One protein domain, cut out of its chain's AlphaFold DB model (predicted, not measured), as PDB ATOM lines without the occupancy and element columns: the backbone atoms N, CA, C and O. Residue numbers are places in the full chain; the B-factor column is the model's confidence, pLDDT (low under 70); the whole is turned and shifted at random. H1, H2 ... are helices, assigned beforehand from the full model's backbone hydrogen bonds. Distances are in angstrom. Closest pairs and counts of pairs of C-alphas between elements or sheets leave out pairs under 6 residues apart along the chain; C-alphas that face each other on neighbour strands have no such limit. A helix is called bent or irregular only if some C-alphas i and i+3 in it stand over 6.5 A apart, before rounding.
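What this domain is: This is residues 9 to 149 of the 151 residues of an uncharacterized protein of Flavobacterium crassostreae (UniProt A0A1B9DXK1). The long helix H5 makes the core, and H4, H6 and H7 pack on it in an up-and-down bundle of four helices, tilted against one another rather than neatly aligned. H3 and the short H2 also pack on H5, and the short H1 packs on H2 and H3, far from the middle, while a long loop of residues 24 to 38 joins H2 to H3. The printed part has 141 residues with seven named helices, H1 to H7 in order along the chain, and no named strand; the class is all helix. The whole is compact, with a radius of gyration of the C-alphas of 14.5 A, and rounded, spanning 44 by 34 by 32 A.

Where its parts are: Begin with H7, the longest helix by residues, 128 to 148: find C-alpha 128 at (178.936, 175.284, 174.718) and run 29.0 A to C-alpha 148 at (173.935, 179.369, 202.963). It has a kink of 38 degrees near residue 135 and is irregular, with C-alphas 130 and 133 8.2 A apart. H6, residues 106 to 125, spans 29.4 A, and H5, residues 77 to 95, spans 26.7 A. H4, residues 58 to 70, spans 18.4 A. H3, residues 39 to 52, spans 18.5 A and is only just irregular: C-alphas 46 and 49 are 6.8 A apart. H2 is residues 18 to 23, and H1 is residues 9 to 14, starting with C-alpha 9 at (199.817, 180.247, 201.219).

How they stand to each other: Start at the hub, H5, which touches five other helices. H7 touches it at a shallow tilt of 31 degrees, the same way; their closest C-alphas, Tyr 88 and Leu 141, are 5.3 A apart. H6 and H7 form a hairpin at 26 degrees, closest at C-alphas Phe 120 and Ile 135, 6.7 A. H4 and H5 form another, at a steep tilt of 40 degrees, closest at C-alphas Leu 68 and Leu 83, 6.1 A. H2 is about perpendicular to H5, at 81 degrees, and touches its residues 78 to 86 alone, closest at C-alphas Leu 23 and Ser 82, 5.8 A. H3 touches H5 with residues 40 to 44 alone, closest at C-alphas Leu 41 and Thr 89, 6.2 A. H1 touches H3, closest at C-alphas Leu 9 and His 47, 5.7 A; H1 and H7 are apart. Every O i to N i+4 pair is within hydrogen-bond range in H1, H2, H4 and H5; H3 has 7 of 10, H6 15 of 16 and H7 14 of 17.

The domain as a whole: The two C-alphas farthest apart, Lys 54 and Asp 127, are 44.4 A apart. The printed part has no cut, and the link from H2 to H3 is long, with 15 residues. Mean pLDDT of the printed part is 86.0; look for values under 70 at residues 31 to 38, 72 to 75 and 126 to 129.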
ATOM      1  N   LEU A   9     200.480 178.953 201.049       94.19
ATOM      2  CA  LEU A   9     199.817 180.247 201.219       94.19
ATOM      3  C   LEU A   9     200.762 181.244 201.896       94.19
ATOM      4  O   LEU A   9     200.966 182.335 201.378       94.19
ATOM      5  N   GLN A  10     201.393 180.868 203.014       93.81
ATOM      6  CA  GLN A  10     202.350 181.746 203.703       93.81
ATOM      7  C   GLN A  10     203.509 182.145 202.782       93.81
ATOM      8  O   GLN A  10     203.915 183.306 202.754       93.81
ATOM      9  N   LYS A  11     204.000 181.204 201.970       93.19
ATOM     10  CA  LYS A  11     205.018 181.479 200.955       93.19
ATOM     11  C   LYS A  11     204.532 182.494 199.918       93.19
ATOM     12  O   LYS A  11     205.253 183.447 199.623       93.19
ATOM     13  N   ALA A  12     203.316 182.322 199.398       94.56
ATOM     14  CA  ALA A  12     202.714 183.248 198.444       94.56
ATOM     15  C   ALA A  12     202.530 184.653 199.034       94.56
ATOM     16  O   ALA A  12     202.789 185.637 198.343       94.56
ATOM     17  N   ILE A  13     202.159 184.753 200.313       94.25
ATOM     18  CA  ILE A  13     202.032 186.022 201.041       94.25
ATOM     19  C   ILE A  13     203.393 186.719 201.157       94.25
ATOM     20  O   ILE A  13     203.532 187.866 200.734       94.25
ATOM     21  N   ILE A  14     204.414 186.018 201.664       93.31
ATOM     22  CA  ILE A  14     205.774 186.563 201.841       93.31
ATOM     23  C   ILE A  14     206.349 187.045 200.503       93.31
ATOM     24  O   ILE A  14     206.934 188.126 200.424       93.31
ATOM     25  N   ASN A  15     206.138 186.264 199.442       93.94
ATOM     26  CA  ASN A  15     206.657 186.559 198.110       93.94
ATOM     27  C   ASN A  15     205.770 187.511 197.294       93.94
ATOM     28  O   ASN A  15     206.150 187.859 196.180       93.94
ATOM     29  N   LYS A  16     204.613 187.938 197.820       92.88
ATOM     30  CA  LYS A  16     203.614 188.762 197.113       92.88
ATOM     31  C   LYS A  16     203.111 188.144 195.797       92.88
ATOM     32  O   LYS A  16     202.793 188.860 194.854       92.88
ATOM     33  N   ASN A  17     202.980 186.818 195.761       93.12
ATOM     34  CA  ASN A  17     202.584 186.032 194.586       93.12
ATOM     35  C   ASN A  17     201.208 185.360 194.770       93.12
ATOM     36  O   ASN A  17     200.996 184.229 194.337       93.12
ATOM     37  N   LEU A  18     200.262 186.038 195.432       93.25
ATOM     38  CA  LEU A  18     198.917 185.501 195.697       93.25
ATOM     39  C   LEU A  18     198.124 185.199 194.420       93.25
ATOM     40  O   LEU A  18     197.377 184.226 194.389       93.25
ATOM     41  N   PHE A  19     198.305 185.992 193.362       92.50
ATOM     42  CA  PHE A  19     197.652 185.737 192.080       92.50
ATOM     43  C   PHE A  19     198.144 184.432 191.440       92.50
ATOM     44  O   PHE A  19     197.339 183.591 191.061       92.50
ATOM     45  N   ASP A  20     199.461 184.213 191.397       91.44
ATOM     46  CA  ASP A  20     200.035 182.957 190.897       91.44
ATOM     47  C   ASP A  20     199.640 181.758 191.760       91.44
ATOM     48  O   ASP A  20     199.383 180.678 191.232       91.44
ATOM     49  N   PHE A  21     199.540 181.951 193.076       93.81
ATOM     50  CA  PHE A  21     199.007 180.941 193.987       93.81
ATOM     51  C   PHE A  21     197.557 180.579 193.651       93.81
ATOM     52  O   PHE A  21     197.228 179.399 193.565       93.81
ATOM     53  N   ALA A  22     196.712 181.577 193.385       92.88
ATOM     54  CA  ALA A  22     195.319 181.380 192.997       92.88
ATOM     55  C   ALA A  22     195.157 180.716 191.625       92.88
ATOM     56  O   ALA A  22     194.152 180.064 191.366       92.88
ATOM     57  N   LEU A  23     196.123 180.873 190.724       91.38
ATOM     58  CA  LEU A  23     196.112 180.197 189.425       91.38
ATOM     59  C   LEU A  23     196.762 178.808 189.470       91.38
ATOM     60  O   LEU A  23     196.690 178.075 188.487       91.38
ATOM     61  N   GLY A  24     197.397 178.443 190.588       89.31
ATOM     62  CA  GLY A  24     198.178 177.215 190.683       89.31
ATOM     63  C   GLY A  24     199.399 177.254 189.761       89.31
ATOM     64  O   GLY A  24     199.787 176.232 189.209       89.31
ATOM     65  N   ASN A  25     199.999 178.425 189.547       88.44
ATOM     66  CA  ASN A  25     201.155 178.573 188.671       88.44
ATOM     67  C   ASN A  25     202.442 178.090 189.355       88.44
ATOM     68  O   ASN A  25     202.701 178.363 190.530       88.44
ATOM     69  N   GLY A  26     203.301 177.416 188.584       86.12
ATOM     70  CA  GLY A  26     204.628 176.997 189.033       86.12
ATOM     71  C   GLY A  26     204.574 176.043 190.226       86.12
ATOM     72  O   GLY A  26     204.036 174.945 190.133       86.12
ATOM     73  N   GLU A  27     205.164 176.457 191.345       85.31
ATOM     74  CA  GLU A  27     205.258 175.639 192.561       85.31
ATOM     75  C   GLU A  27     203.971 175.588 193.397       85.31
ATOM     76  O   GLU A  27     203.897 174.810 194.347       85.31
ATOM     77  N   TYR A  28     202.970 176.406 193.061       86.62
ATOM     78  CA  TYR A  28     201.687 176.423 193.765       86.62
ATOM     79  C   TYR A  28     200.700 175.377 193.238       86.62
ATOM     80  O   TYR A  28     199.660 175.149 193.854       86.62
ATOM     81  N   TYR A  29     201.019 174.712 192.125       83.88
ATOM     82  CA  TYR A  29     200.229 173.590 191.640       83.88
ATOM     83  C   TYR A  29     200.405 172.368 192.544       83.88
ATOM     84  O   TYR A  29     201.517 171.870 192.730       83.88
ATOM     85  N   LEU A  30     199.295 171.826 193.043       73.38
ATOM     86  CA  LEU A  30     199.281 170.541 193.735       73.38
ATOM     87  C   LEU A  30     198.619 169.483 192.862       73.38
ATOM     88  O   LEU A  30     197.415 169.521 192.613       73.38
ATOM     89  N   THR A  31     199.404 168.493 192.437       67.50
ATOM     90  CA  THR A  31     198.855 167.271 191.846       67.50
ATOM     91  C   THR A  31     198.133 166.483 192.928       67.50
ATOM     92  O   THR A  31     198.762 165.735 193.680       67.50
ATOM     93  N   ASP A  32     196.819 166.632 192.997       58.66
ATOM     94  CA  ASP A  32     196.002 165.809 193.870       58.66
ATOM     95  C   ASP A  32     195.583 164.525 193.138       58.66
ATOM     96  O   ASP A  32     194.814 164.554 192.170       58.66
ATOM     97  N   ARG A  33     196.148 163.387 193.568       53.97
ATOM     98  CA  ARG A  33     195.811 162.057 193.030       53.97
ATOM     99  C   ARG A  33     194.492 161.521 193.583       53.97
ATOM    100  O   ARG A  33     193.923 160.626 192.968       53.97
ATOM    101  N   GLU A  34     194.038 162.030 194.724       51.56
ATOM    102  CA  GLU A  34     192.832 161.573 195.415       51.56
ATOM    103  C   GLU A  34     191.583 162.278 194.862       51.56
ATOM    104  O   GLU A  34     190.518 161.671 194.774       51.56
ATOM    105  N   TYR A  35     191.738 163.515 194.373       52.28
ATOM    106  CA  TYR A  35     190.632 164.354 193.891       52.28
ATOM    107  C   TYR A  35     190.711 164.748 192.409       52.28
ATOM    108  O   TYR A  35     190.102 165.729 191.994       52.28
ATOM    109  N   GLY A  36     191.441 163.982 191.590       50.06
ATOM    110  CA  GLY A  36     191.332 164.035 190.127       50.06
ATOM    111  C   GLY A  36     191.511 165.434 189.533       50.06
ATOM    112  O   GLY A  36     190.561 166.020 189.026       50.06
ATOM    113  N   THR A  37     192.736 165.970 189.564       51.19
ATOM    114  CA  THR A  37     193.131 167.276 188.976       51.19
ATOM    115  C   THR A  37     192.587 168.538 189.661       51.19
ATOM    116  O   THR A  37     193.024 169.638 189.321       51.19
ATOM    117  N   HIS A  38     191.733 168.412 190.684       62.91
ATOM    118  CA  HIS A  38     191.156 169.550 191.411       62.91
ATOM    119  C   HIS A  38     192.119 170.109 192.469       62.91
ATOM    120  O   HIS A  38     191.867 170.067 193.674       62.91
ATOM    121  N   TRP A  39     193.244 170.649 192.001       79.88
ATOM    122  CA  TRP A  39     194.324 171.202 192.823       79.88
ATOM    123  C   TRP A  39     193.832 172.256 193.835       79.88
ATOM    124  O   TRP A  39     194.368 172.351 194.939       79.88
ATOM    125  N   THR A  40     192.765 172.995 193.504       89.31
ATOM    126  CA  THR A  40     192.155 174.002 194.379       89.31
ATOM    127  C   THR A  40     191.648 173.407 195.693       89.31
ATOM    128  O   THR A  40     191.895 173.991 196.746       89.31
ATOM    129  N   LEU A  41     190.997 172.235 195.680       88.75
ATOM    130  CA  LEU A  41     190.528 171.598 196.917       88.75
ATOM    131  C   LEU A  41     191.706 171.225 197.824       88.75
ATOM    132  O   LEU A  41     191.686 171.546 199.012       88.75
ATOM    133  N   GLY A  42     192.752 170.620 197.258       87.56
ATOM    134  CA  GLY A  42     193.977 170.295 197.988       87.56
ATOM    135  C   GLY A  42     194.630 171.543 198.593       87.56
ATOM    136  O   GLY A  42     194.955 171.562 199.779       87.56
ATOM    137  N   ILE A  43     194.737 172.632 197.826       90.62
ATOM    138  CA  ILE A  43     195.245 173.915 198.333       90.62
ATOM    139  C   ILE A  43     194.405 174.434 199.504       90.62
ATOM    140  O   ILE A  43     194.959 174.876 200.516       90.62
ATOM    141  N   TRP A  44     193.076 174.343 199.418       93.38
ATOM    142  CA  TRP A  44     192.204 174.746 200.516       93.38
ATOM    143  C   TRP A  44     192.422 173.905 201.775       93.38
ATOM    144  O   TRP A  44     192.569 174.466 202.860       93.38
ATOM    145  N   LEU A  45     192.477 172.580 201.637       90.81
ATOM    146  CA  LEU A  45     192.596 171.655 202.763       90.81
ATOM    147  C   LEU A  45     193.977 171.696 203.427       90.81
ATOM    148  O   LEU A  45     194.061 171.678 204.653       90.81
ATOM    149  N   TYR A  46     195.052 171.760 202.642       89.38
ATOM    150  CA  TYR A  46     196.417 171.622 203.154       89.38
ATOM    151  C   TYR A  46     197.117 172.953 203.426       89.38
ATOM    152  O   TYR A  46     198.075 172.982 204.202       89.38
ATOM    153  N   HIS A  47     196.660 174.054 202.818       92.44
ATOM    154  CA  HIS A  47     197.357 175.337 202.916       92.44
ATOM    155  C   HIS A  47     196.489 176.488 203.411       92.44
ATOM    156  O   HIS A  47     196.943 177.224 204.284       92.44
ATOM    157  N   ILE A  48     195.252 176.629 202.930       94.38
ATOM    158  CA  ILE A  48     194.392 177.752 203.334       94.38
ATOM    159  C   ILE A  48     193.765 177.503 204.710       94.38
ATOM    160  O   ILE A  48     193.993 178.287 205.628       94.38
ATOM    161  N   ILE A  49     193.018 176.408 204.891       93.38
ATOM    162  CA  ILE A  49     192.335 176.099 206.161       93.38
ATOM    163  C   ILE A  49     193.306 176.090 207.352       93.38
ATOM    164  O   ILE A  49     193.004 176.766 208.335       93.38
ATOM    165  N   PRO A  50     194.485 175.440 207.284       92.38
ATOM    166  CA  PRO A  50     195.425 175.450 208.405       92.38
ATOM    167  C   PRO A  50     195.924 176.847 208.801       92.38
ATOM    168  O   PRO A  50     196.250 177.067 209.967       92.38
ATOM    169  N   CYS A  51     195.995 177.794 207.859       92.62
ATOM    170  CA  CYS A  51     196.300 179.194 208.169       92.62
ATOM    171  C   CYS A  51     195.099 179.888 208.820       92.62
ATOM    172  O   CYS A  51     195.249 180.550 209.846       92.62
ATOM    173  N   LEU A  52     193.891 179.674 208.289       90.00
ATOM    174  CA  LEU A  52     192.662 180.252 208.839       90.00
ATOM    175  C   LEU A  52     192.392 179.793 210.280       90.00
ATOM    176  O   LEU A  52     191.974 180.598 211.105       90.00
ATOM    177  N   GLU A  53     192.673 178.530 210.614       89.50
ATOM    178  CA  GLU A  53     192.550 177.998 211.982       89.50
ATOM    179  C   GLU A  53     193.494 178.687 212.980       89.50
ATOM    180  O   GLU A  53     193.205 178.741 214.176       89.50
ATOM    181  N   LYS A  54     194.597 179.258 212.486       89.50
ATOM    182  CA  LYS A  54     195.544 180.075 213.259       89.50
ATOM    183  C   LYS A  54     195.213 181.571 213.225       89.50
ATOM    184  O   LYS A  54     195.945 182.361 213.811       89.50
ATOM    185  N   ASN A  55     194.106 181.960 212.587       87.38
ATOM    186  CA  ASN A  55     193.738 183.346 212.285       87.38
ATOM    187  C   ASN A  55     194.778 184.087 211.421       87.38
ATOM    188  O   ASN A  55     194.960 185.295 211.556       87.38
ATOM    189  N   GLU A  56     195.452 183.370 210.523       90.19
ATOM    190  CA  GLU A  56     196.437 183.916 209.588       90.19
ATOM    191  C   GLU A  56     195.874 183.948 208.160       90.19
ATOM    192  O   GLU A  56     195.085 183.086 207.767       90.19
ATOM    193  N   GLY A  57     196.301 184.922 207.352       89.31
ATOM    194  CA  GLY A  57     196.012 184.942 205.914       89.31
ATOM    195  C   GLY A  57     194.596 185.382 205.520       89.31
ATOM    196  O   GLY A  57     194.257 185.322 204.344       89.31
ATOM    197  N   ILE A  58     193.734 185.788 206.463       91.31
ATOM    198  CA  ILE A  58     192.328 186.138 206.172       91.31
ATOM    199  C   ILE A  58     192.236 187.313 205.189       91.31
ATOM    200  O   ILE A  58     191.452 187.259 204.238       91.31
ATOM    201  N   ASN A  59     193.027 188.367 205.404       92.81
ATOM    202  CA  ASN A  59     193.030 189.532 204.518       92.81
ATOM    203  C   ASN A  59     193.562 189.142 203.139       92.81
ATOM    204  O   ASN A  59     192.945 189.452 202.132       92.81
ATOM    205  N   GLU A  60     194.625 188.351 203.105       94.81
ATOM    206  CA  GLU A  60     195.298 187.908 201.891       94.81
ATOM    207  C   GLU A  60     194.422 186.983 201.038       94.81
ATOM    208  O   GLU A  60     194.464 187.047 199.813       94.81
ATOM    209  N   ILE A  61     193.576 186.160 201.663       94.25
ATOM    210  CA  ILE A  61     192.568 185.369 200.948       94.25
ATOM    211  C   ILE A  61     191.468 186.264 200.368       94.25
ATOM    212  O   ILE A  61     191.035 186.020 199.245       94.25
ATOM    213  N   ASN A  62     191.031 187.314 201.074       93.94
ATOM    214  CA  ASN A  62     190.103 188.285 200.481       93.94
ATOM    215  C   ASN A  62     190.765 189.019 199.303       93.94
ATOM    216  O   ASN A  62     190.180 189.063 198.223       93.94
ATOM    217  N   ASP A  63     192.002 189.488 199.468       93.62
ATOM    218  CA  ASP A  63     192.778 190.162 198.421       93.62
ATOM    219  C   ASP A  63     192.991 189.259 197.199       93.62
ATOM    220  O   ASP A  63     192.973 189.724 196.060       93.62
ATOM    221  N   MET A  64     193.181 187.956 197.412       95.00
ATOM    222  CA  MET A  64     193.286 186.963 196.345       95.00
ATOM    223  C   MET A  64     191.998 186.901 195.509       95.00
ATOM    224  O   MET A  64     192.063 186.936 194.279       95.00
ATOM    225  N   PHE A  65     190.826 186.855 196.154       95.75
ATOM    226  CA  PHE A  65     189.537 186.899 195.453       95.75
ATOM    227  C   PHE A  65     189.337 188.233 194.732       95.75
ATOM    228  O   PHE A  65     188.962 188.246 193.560       95.75
ATOM    229  N   GLU A  66     189.636 189.350 195.396       94.12
ATOM    230  CA  GLU A  66     189.533 190.686 194.810       94.12
ATOM    231  C   GLU A  66     190.442 190.828 193.572       94.12
ATOM    232  O   GLU A  66     190.025 191.409 192.574       94.12
ATOM    233  N   GLN A  67     191.641 190.232 193.557       92.81
ATOM    234  CA  GLN A  67     192.514 190.204 192.373       92.81
ATOM    235  C   GLN A  67     191.914 189.400 191.207       92.81
ATOM    236  O   GLN A  67     191.922 189.863 190.061       92.81
ATOM    237  N   LEU A  68     191.353 188.215 191.473       93.38
ATOM    238  CA  LEU A  68     190.681 187.400 190.449       93.38
ATOM    239  C   LEU A  68     189.456 188.124 189.862       93.38
ATOM    240  O   LEU A  68     189.243 188.136 188.642       93.38
ATOM    241  N   ILE A  69     188.672 188.787 190.715       93.19
ATOM    242  CA  ILE A  69     187.497 189.576 190.327       93.19
ATOM    243  C   ILE A  69     187.902 190.798 189.497       93.19
ATOM    244  O   ILE A  69     187.370 191.006 188.405       93.19
ATOM    245  N   ASN A  70     188.896 191.560 189.945       90.00
ATOM    246  CA  ASN A  70     189.311 192.801 189.289       90.00
ATOM    247  C   ASN A  70     190.200 192.591 188.062       90.00
ATOM    248  O   ASN A  70     190.551 193.556 187.386       90.00
ATOM    249  N   THR A  71     190.553 191.348 187.728       85.88
ATOM    250  CA  THR A  71     191.242 191.062 186.469       85.88
ATOM    251  C   THR A  71     190.307 191.411 185.306       85.88
ATOM    252  O   THR A  71     189.402 190.650 184.951       85.88
ATOM    253  N   THR A  72     190.535 192.598 184.733       65.62
ATOM    254  CA  THR A  72     189.736 193.265 183.691       65.62
ATOM    255  C   THR A  72     189.895 192.646 182.313       65.62
ATOM    256  O   THR A  72     189.319 193.143 181.350       65.62
ATOM    257  N   THR A  73     190.673 191.567 182.191       55.84
ATOM    258  CA  THR A  73     190.805 190.854 180.926       55.84
ATOM    259  C   THR A  73     189.780 189.720 180.896       55.84
ATOM    260  O   THR A  73     190.043 188.662 181.466       55.84
ATOM    261  N   PRO A  74     188.634 189.873 180.211       50.50
ATOM    262  CA  PRO A  74     187.615 188.826 180.082       50.50
ATOM    263  C   PRO A  74     188.064 187.602 179.249       50.50
ATOM    264  O   PRO A  74     187.224 186.884 178.725       50.50
ATOM    265  N   LYS A  75     189.374 187.354 179.082       49.31
ATOM    266  CA  LYS A  75     189.918 186.325 178.174       49.31
ATOM    267  C   LYS A  75     190.873 185.309 178.790       49.31
ATOM    268  O   LYS A  75     191.259 184.374 178.096       49.31
ATOM    269  N   SER A  76     191.251 185.435 180.056       71.19
ATOM    270  CA  SER A  76     191.963 184.337 180.707       71.19
ATOM    271  C   SER A  76     190.922 183.328 181.188       71.19
ATOM    272  O   SER A  76     190.354 183.505 182.263       71.19
ATOM    273  N   ILE A  77     190.633 182.314 180.362       80.69
ATOM    274  CA  ILE A  77     189.836 181.133 180.749       80.69
ATOM    275  C   ILE A  77     190.322 180.641 182.122       80.69
ATOM    276  O   ILE A  77     189.558 180.638 183.078       80.69
ATOM    277  N   ALA A  78     191.642 180.493 182.281       84.94
ATOM    278  CA  ALA A  78     192.289 180.106 183.534       84.94
ATOM    279  C   ALA A  78     191.931 180.978 184.757       84.94
ATOM    280  O   ALA A  78     191.819 180.461 185.865       84.94
ATOM    281  N   THR A  79     191.746 182.293 184.597       89.94
ATOM    282  CA  THR A  79     191.373 183.175 185.718       89.94
ATOM    283  C   THR A  79     189.922 182.973 186.133       89.94
ATOM    284  O   THR A  79     189.634 182.958 187.327       89.94
ATOM    285  N   ASN A  80     189.006 182.819 185.173       89.12
ATOM    286  CA  ASN A  80     187.606 182.552 185.499       89.12
ATOM    287  C   ASN A  80     187.421 181.130 186.039       89.12
ATOM    288  O   ASN A  80     186.654 180.954 186.980       89.12
ATOM    289  N   ASP A  81     188.169 180.156 185.523       88.19
ATOM    290  CA  ASP A  81     188.170 178.784 186.031       88.19
ATOM    291  C   ASP A  81     188.702 178.755 187.468       88.19
ATOM    292  O   ASP A  81     188.066 178.207 188.363       88.19
ATOM    293  N   SER A  82     189.820 179.438 187.735       91.31
ATOM    294  CA  SER A  82     190.342 179.606 189.096       91.31
ATOM    295  C   SER A  82     189.312 180.267 190.020       91.31
ATOM    296  O   SER A  82     189.023 179.742 191.098       91.31
ATOM    297  N   LEU A  83     188.692 181.374 189.593       94.31
ATOM    298  CA  LEU A  83     187.658 182.048 190.378       94.31
ATOM    299  C   LEU A  83     186.471 181.120 190.662       94.31
ATOM    300  O   LEU A  83     186.010 181.062 191.804       94.31
ATOM    301  N   LEU A  84     186.001 180.367 189.663       93.50
ATOM    302  CA  LEU A  84     184.940 179.376 189.825       93.50
ATOM    303  C   LEU A  84     185.336 178.333 190.867       93.50
ATOM    304  O   LEU A  84     184.595 178.121 191.828       93.50
ATOM    305  N   MET A  85     186.509 177.721 190.714       92.94
ATOM    306  CA  MET A  85     186.942 176.619 191.565       92.94
ATOM    307  C   MET A  85     187.213 177.065 193.000       92.94
ATOM    308  O   MET A  85     186.797 176.374 193.936       92.94
ATOM    309  N   HIS A  86     187.829 178.230 193.216       95.00
ATOM    310  CA  HIS A  86     188.031 178.770 194.562       95.00
ATOM    311  C   HIS A  86     186.702 179.143 195.224       95.00
ATOM    312  O   HIS A  86     186.501 178.810 196.396       95.00
ATOM    313  N   THR A  87     185.775 179.766 194.488       95.81
ATOM    314  CA  THR A  87     184.454 180.143 195.021       95.81
ATOM    315  C   THR A  87     183.620 178.905 195.352       95.81
ATOM    316  O   THR A  87     183.085 178.797 196.456       95.81
ATOM    317  N   TYR A  88     183.553 177.937 194.435       94.56
ATOM    318  CA  TYR A  88     182.853 176.668 194.638       94.56
ATOM    319  C   TYR A  88     183.413 175.886 195.828       94.56
ATOM    320  O   TYR A  88     182.647 175.412 196.673       94.56
ATOM    321  N   THR A  89     184.741 175.792 195.932       93.62
ATOM    322  CA  THR A  89     185.412 175.095 197.035       93.62
ATOM    323  C   THR A  89     185.108 175.768 198.370       93.62
ATOM    324  O   THR A  89     184.679 175.094 199.305       93.62
ATOM    325  N   TYR A  90     185.243 177.095 198.456       95.31
ATOM    326  CA  TYR A  90     184.931 177.845 199.672       95.31
ATOM    327  C   TYR A  90     183.484 177.633 200.134       95.31
ATOM    328  O   TYR A  90     183.252 177.250 201.281       95.31
ATOM    329  N   VAL A  91     182.513 177.831 199.237       94.88
ATOM    330  CA  VAL A  91     181.083 177.680 199.551       94.88
ATOM    331  C   VAL A  91     180.766 176.247 199.988       94.88
ATOM    332  O   VAL A  91     180.052 176.050 200.970       94.88
ATOM    333  N   SER A  92     181.345 175.243 199.326       92.69
ATOM    334  CA  SER A  92     181.152 173.830 199.680       92.69
ATOM    335  C   SER A  92     181.760 173.474 201.044       92.69
ATOM    336  O   SER A  92     181.160 172.735 201.834       92.69
ATOM    337  N   LEU A  93     182.939 174.012 201.363       93.00
ATOM    338  CA  LEU A  93     183.591 173.817 202.662       93.00
ATOM    339  C   LEU A  93     182.850 174.535 203.796       93.00
ATOM    340  O   LEU A  93     182.768 174.003 204.903       93.00
ATOM    341  N   LEU A  94     182.272 175.705 203.522       92.81
ATOM    342  CA  LEU A  94     181.409 176.418 204.462       92.81
ATOM    343  C   LEU A  94     180.111 175.638 204.721       92.81
ATOM    344  O   LEU A  94     179.762 175.388 205.872       92.81
ATOM    345  N   GLN A  95     179.437 175.171 203.667       92.06
ATOM    346  CA  GLN A  95     178.197 174.396 203.781       92.06
ATOM    347  C   GLN A  95     178.392 173.072 204.534       92.06
ATOM    348  O   GLN A  95     177.539 172.670 205.320       92.06
ATOM    349  N   SER A  96     179.519 172.389 204.315       91.31
ATOM    350  CA  SER A  96     179.853 171.145 205.026       91.31
ATOM    351  C   SER A  96     180.337 171.360 206.467       91.31
ATOM    352  O   SER A  96     180.618 170.387 207.167       91.31
ATOM    353  N   GLY A  97     180.465 172.612 206.922       90.62
ATOM    354  CA  GLY A  97     180.952 172.954 208.260       90.62
ATOM    355  C   GLY A  97     182.455 172.739 208.462       90.62
ATOM    356  O   GLY A  97     182.935 172.798 209.596       90.62
ATOM    357  N   ARG A  98     183.216 172.492 207.385       90.69
ATOM    358  CA  ARG A  98     184.686 172.416 207.425       90.69
ATOM    359  C   ARG A  98     185.306 173.786 207.672       90.69
ATOM    360  O   ARG A  98     186.262 173.886 208.430       90.69
ATOM    361  N   ILE A  99     184.718 174.833 207.101       90.69
ATOM    362  CA  ILE A  99     184.978 176.222 207.481       90.69
ATOM    363  C   ILE A  99     183.823 176.666 208.378       90.69
ATOM    364  O   ILE A  99     182.677 176.701 207.942       90.69
ATOM    365  N   LYS A 100     184.113 176.976 209.645       82.62
ATOM    366  CA  LYS A 100     183.076 177.307 210.641       82.62
ATOM    367  C   LYS A 100     182.624 178.765 210.594       82.62
ATOM    368  O   LYS A 100     181.488 179.061 210.943       82.62
ATOM    369  N   ASN A 101     183.514 179.660 210.175       83.31
ATOM    370  CA  ASN A 101     183.282 181.100 210.155       83.31
ATOM    371  C   ASN A 101     183.432 181.628 208.732       83.31
ATOM    372  O   ASN A 101     184.319 181.189 208.002       83.31
ATOM    373  N   LYS A 102     182.608 182.610 208.355       85.00
ATOM    374  CA  LYS A 102     182.788 183.327 207.091       85.00
ATOM    375  C   LYS A 102     184.112 184.095 207.138       85.00
ATOM    376  O   LYS A 102     184.238 185.050 207.898       85.00
ATOM    377  N   VAL A 103     185.091 183.646 206.358       88.44
ATOM    378  CA  VAL A 103     186.426 184.269 206.259       88.44
ATOM    379  C   VAL A 103     186.548 185.180 205.041       88.44
ATOM    380  O   VAL A 103     187.337 186.119 205.050       88.44
ATOM    381  N   ILE A 104     185.738 184.934 204.010       91.12
ATOM    382  CA  ILE A 104     185.599 185.819 202.853       91.12
ATOM    383  C   ILE A 104     184.327 186.639 203.032       91.12
ATOM    384  O   ILE A 104     183.287 186.094 203.425       91.12
ATOM    385  N   LYS A 105     184.413 187.941 202.748       91.38
ATOM    386  CA  LYS A 105     183.277 188.866 202.833       91.38
ATOM    387  C   LYS A 105     182.147 188.402 201.906       91.38
ATOM    388  O   LYS A 105     182.386 188.068 200.748       91.38
ATOM    389  N   ASP A 106     180.903 188.474 202.383       89.94
ATOM    390  CA  ASP A 106     179.726 188.124 201.572       89.94
ATOM    391  C   ASP A 106     179.670 188.939 200.267       89.94
ATOM    392  O   ASP A 106     179.368 188.384 199.216       89.94
ATOM    393  N   ALA A 107     180.023 190.230 200.319       91.06
ATOM    394  CA  ALA A 107     180.085 191.094 199.140       91.06
ATOM    395  C   ALA A 107     181.061 190.566 198.073       91.06
ATOM    396  O   ALA A 107     180.702 190.506 196.903       91.06
ATOM    397  N   THR A 108     182.245 190.098 198.482       94.00
ATOM    398  CA  THR A 108     183.257 189.528 197.579       94.00
ATOM    399  C   THR A 108     182.761 188.242 196.913       94.00
ATOM    400  O   THR A 108     182.990 188.029 195.726       94.00
ATOM    401  N   ILE A 109     182.036 187.388 197.644       94.44
ATOM    402  CA  ILE A 109     181.445 186.166 197.069       94.44
ATOM    403  C   ILE A 109     180.312 186.492 196.093       94.44
ATOM    404  O   ILE A 109     180.214 185.864 195.040       94.44
ATOM    405  N   ILE A 110     179.466 187.474 196.420       93.19
ATOM    406  CA  ILE A 110     178.395 187.935 195.527       93.19
ATOM    407  C   ILE A 110     178.994 188.452 194.218       93.19
ATOM    408  O   ILE A 110     178.591 188.004 193.147       93.19
ATOM    409  N   GLU A 111     180.006 189.314 194.302       94.31
ATOM    410  CA  GLU A 111     180.681 189.881 193.134       94.31
ATOM    411  C   GLU A 111     181.360 188.797 192.275       94.31
ATOM    412  O   GLU A 111     181.258 188.815 191.046       94.31
ATOM    413  N   ALA A 112     181.976 187.785 192.902       94.25
ATOM    414  CA  ALA A 112     182.517 186.626 192.192       94.25
ATOM    415  C   ALA A 112     181.433 185.882 191.390       94.25
ATOM    416  O   ALA A 112     181.634 185.569 190.216       94.25
ATOM    417  N   ILE A 113     180.265 185.630 191.992       94.12
ATOM    418  CA  ILE A 113     179.141 184.949 191.329       94.12
ATOM    419  C   ILE A 113     178.574 185.795 190.178       94.12
ATOM    420  O   ILE A 113     178.234 185.248 189.125       94.12
ATOM    421  N   GLU A 114     178.480 187.115 190.338       92.50
ATOM    422  CA  GLU A 114     178.022 188.033 189.286       92.50
ATOM    423  C   GLU A 114     178.988 188.058 188.092       92.50
ATOM    424  O   GLU A 114     178.563 187.911 186.938       92.50
ATOM    425  N   LYS A 115     180.299 188.140 188.358       91.44
ATOM    426  CA  LYS A 115     181.337 188.042 187.324       91.44
ATOM    427  C   LYS A 115     181.265 186.708 186.578       91.44
ATOM    428  O   LYS A 115     181.236 186.697 185.346       91.44
ATOM    429  N   LEU A 116     181.189 185.592 187.306       92.19
ATOM    430  CA  LEU A 116     181.083 184.253 186.719       92.19
ATOM    431  C   LEU A 116     179.793 184.086 185.906       92.19
ATOM    432  O   LEU A 116     179.830 183.492 184.834       92.19
ATOM    433  N   SER A 117     178.675 184.675 186.345       90.81
ATOM    434  CA  SER A 117     177.423 184.674 185.572       90.81
ATOM    435  C   SER A 117     177.631 185.290 184.188       90.81
ATOM    436  O   SER A 117     177.234 184.704 183.185       90.81
ATOM    437  N   THR A 118     178.310 186.438 184.119       88.25
ATOM    438  CA  THR A 118     178.596 187.117 182.846       88.25
ATOM    439  C   THR A 118     179.522 186.280 181.960       88.25
ATOM    440  O   THR A 118     179.298 186.170 180.753       88.25
ATOM    441  N   TYR A 119     180.537 185.645 182.551       87.69
ATOM    442  CA  TYR A 119     181.454 184.755 181.839       87.69
ATOM    443  C   TYR A 119     180.745 183.528 181.249       87.69
ATOM    444  O   TYR A 119     180.919 183.226 180.069       87.69
ATOM    445  N   PHE A 120     179.897 182.846 182.022       85.44
ATOM    446  CA  PHE A 120     179.202 181.650 181.542       85.44
ATOM    447  C   PHE A 120     178.107 181.952 180.521       85.44
ATOM    448  O   PHE A 120     177.889 181.141 179.622       85.44
ATOM    449  N   GLU A 121     177.454 183.114 180.588       85.00
ATOM    450  CA  GLU A 121     176.578 183.559 179.498       85.00
ATOM    451  C   GLU A 121     177.369 183.785 178.200       85.00
ATOM    452  O   GLU A 121     176.935 183.346 177.135       85.00
ATOM    453  N   PHE A 122     178.574 184.364 178.276       82.62
ATOM    454  CA  PHE A 122     179.470 184.460 177.120       82.62
ATOM    455  C   PHE A 122     179.854 183.073 176.570       82.62
ATOM    456  O   PHE A 122     179.705 182.834 175.371       82.62
ATOM    457  N   LEU A 123     180.276 182.134 177.423       80.06
ATOM    458  CA  LEU A 123     180.674 180.787 176.988       80.06
ATOM    459  C   LEU A 123     179.534 179.988 176.345       80.06
ATOM    460  O   LEU A 123     179.758 179.301 175.354       80.06
ATOM    461  N   LYS A 124     178.294 180.110 176.838       74.38
ATOM    462  CA  LYS A 124     177.127 179.457 176.211       74.38
ATOM    463  C   LYS A 124     176.929 179.882 174.757       74.38
ATOM    464  O   LYS A 124     176.471 179.085 173.944       74.38
ATOM    465  N   THR A 125     177.282 181.123 174.425       75.31
ATOM    466  CA  THR A 125     177.230 181.623 173.043       75.31
ATOM    467  C   THR A 125     178.436 181.197 172.197       75.31
ATOM    468  O   THR A 125     178.378 181.275 170.971       75.31
ATOM    469  N   ALA A 126     179.508 180.707 172.829       67.50
ATOM    470  CA  ALA A 126     180.778 180.335 172.216       67.50
ATOM    471  C   ALA A 126     181.074 178.831 172.406       67.50
ATOM    472  O   ALA A 126     181.892 178.453 173.237       67.50
ATOM    473  N   ASP A 127     180.437 177.978 171.597       68.12
ATOM    474  CA  ASP A 127     180.701 176.526 171.526       68.12
ATOM    475  C   ASP A 127     180.556 175.791 172.880       68.12
ATOM    476  O   ASP A 127     181.516 175.288 173.468       68.12
ATOM    477  N   SER A 128     179.311 175.733 173.368       63.03
ATOM    478  CA  SER A 128     178.936 175.284 174.718       63.03
ATOM    479  C   SER A 128     179.425 173.887 175.117       63.03
ATOM    480  O   SER A 128     179.619 173.643 176.304       63.03
ATOM    481  N   HIS A 129     179.652 172.984 174.158       69.56
ATOM    482  CA  HIS A 129     180.073 171.602 174.432       69.56
ATOM    483  C   HIS A 129     181.462 171.519 175.084       69.56
ATOM    484  O   HIS A 129     181.781 170.532 175.738       69.56
ATOM    485  N   LYS A 130     182.303 172.551 174.924       76.69
ATOM    486  CA  LYS A 130     183.641 172.595 175.536       76.69
ATOM    487  C   LYS A 130     183.635 172.943 177.024       76.69
ATOM    488  O   LYS A 130     184.652 172.725 177.669       76.69
ATOM    489  N   TYR A 131     182.527 173.465 177.548       79.25
ATOM    490  CA  TYR A 131     182.447 174.041 178.897       79.25
ATOM    491  C   TYR A 131     181.298 173.446 179.724       79.25
ATOM    492  O   TYR A 131     180.823 174.065 180.675       79.25
ATOM    493  N   GLU A 132     180.797 172.265 179.350       82.62
ATOM    494  CA  GLU A 132     179.654 171.632 180.024       82.62
ATOM    495  C   GLU A 132     179.924 171.375 181.512       82.62
ATOM    496  O   GLU A 132     179.048 171.617 182.347       82.62
ATOM    497  N   GLU A 133     181.141 170.942 181.851       83.75
ATOM    498  CA  GLU A 133     181.560 170.702 183.235       83.75
ATOM    499  C   GLU A 133     181.605 172.005 184.047       83.75
ATOM    500  O   GLU A 133     181.000 172.085 185.117       83.75
ATOM    501  N   ASP A 134     182.218 173.059 183.508       84.12
ATOM    502  CA  ASP A 134     182.311 174.356 184.184       84.12
ATOM    503  C   ASP A 134     180.925 174.982 184.408       84.12
ATOM    504  O   ASP A 134     180.620 175.493 185.489       84.12
ATOM    505  N   ILE A 135     180.034 174.880 183.412       85.62
ATOM    506  CA  ILE A 135     178.637 175.325 183.519       85.62
ATOM    507  C   ILE A 135     177.898 174.527 184.602       85.62
ATOM    508  O   ILE A 135     177.120 175.098 185.375       85.62
ATOM    509  N   TYR A 136     178.119 173.214 184.677       88.38
ATOM    510  CA  TYR A 136     177.534 172.370 185.715       88.38
ATOM    511  C   TYR A 136     178.010 172.783 187.115       88.38
ATOM    512  O   TYR A 136     177.177 173.020 187.997       88.38
ATOM    513  N   ILE A 137     179.322 172.955 187.308       88.69
ATOM    514  CA  ILE A 137     179.913 173.394 188.581       88.69
ATOM    515  C   ILE A 137     179.385 174.778 188.973       88.69
ATOM    516  O   ILE A 137     179.020 175.000 190.130       88.69
ATOM    517  N   PHE A 138     179.262 175.701 188.019       91.38
ATOM    518  CA  PHE A 138     178.703 177.024 188.273       91.38
ATOM    519  C   PHE A 138     177.243 176.971 188.754       91.38
ATOM    520  O   PHE A 138     176.869 177.663 189.705       91.38
ATOM    521  N   ASN A 139     176.412 176.112 188.158       89.44
ATOM    522  CA  ASN A 139     175.035 175.925 188.621       89.44
ATOM    523  C   ASN A 139     174.978 175.326 190.036       89.44
ATOM    524  O   ASN A 139     174.163 175.764 190.853       89.44
ATOM    525  N   LEU A 140     175.867 174.377 190.360       90.44
ATOM    526  CA  LEU A 140     175.996 173.862 191.727       90.44
ATOM    527  C   LEU A 140     176.394 174.966 192.710       90.44
ATOM    528  O   LEU A 140     175.788 175.070 193.777       90.44
ATOM    529  N   LEU A 141     177.373 175.804 192.353       92.19
ATOM    530  CA  LEU A 141     177.791 176.946 193.167       92.19
ATOM    531  C   LEU A 141     176.602 177.860 193.492       92.19
ATOM    532  O   LEU A 141     176.392 178.179 194.661       92.19
ATOM    533  N   LYS A 142     175.802 178.250 192.490       90.62
ATOM    534  CA  LYS A 142     174.630 179.115 192.705       90.62
ATOM    535  C   LYS A 142     173.642 178.509 193.698       90.62
ATOM    536  O   LYS A 142     173.225 179.192 194.630       90.62
ATOM    537  N   ASN A 143     173.302 177.232 193.525       89.25
ATOM    538  CA  ASN A 143     172.363 176.542 194.409       89.25
ATOM    539  C   ASN A 143     172.880 176.499 195.853       89.25
ATOM    540  O   ASN A 143     172.178 176.922 196.768       89.25
ATOM    541  N   ARG A 144     174.139 176.089 196.048       88.94
ATOM    542  CA  ARG A 144     174.758 176.038 197.381       88.94
ATOM    543  C   ARG A 144     174.839 177.415 198.032       88.94
ATOM    544  O   ARG A 144     174.580 177.545 199.222       88.94
ATOM    545  N   PHE A 145     175.174 178.453 197.263       87.94
ATOM    546  CA  PHE A 145     175.235 179.819 197.780       87.94
ATOM    547  C   PHE A 145     173.868 180.303 198.287       87.94
ATOM    548  O   PHE A 145     173.795 180.926 199.347       87.94
ATOM    549  N   HIS A 146     172.780 179.977 197.583       87.00
ATOM    550  CA  HIS A 146     171.423 180.285 198.039       87.00
ATOM    551  C   HIS A 146     171.055 179.580 199.350       87.00
ATOM    552  O   HIS A 146     170.366 180.171 200.172       87.00
ATOM    553  N   GLU A 147     171.534 178.356 199.574       84.06
ATOM    554  CA  GLU A 147     171.263 177.594 200.802       84.06
ATOM    555  C   GLU A 147     171.973 178.170 202.037       84.06
ATOM    556  O   GLU A 147     171.465 178.051 203.151       84.06
ATOM    557  N   ILE A 148     173.141 178.800 201.857       81.19
ATOM    558  CA  ILE A 148     173.935 179.369 202.963       81.19
ATOM    559  C   ILE A 148     173.686 180.866 203.201       81.19
ATOM    560  O   ILE A 148     174.143 181.416 204.209       81.19
ATOM    561  N   LYS A 149     172.994 181.553 202.287       74.50
ATOM    562  CA  LYS A 149     172.609 182.957 202.454       74.50
ATOM    563  C   LYS A 149     171.284 183.018 203.230       74.50
ATOM    564  O   LYS A 149     170.310 182.422 202.778       74.50
TER     565      LYS A 149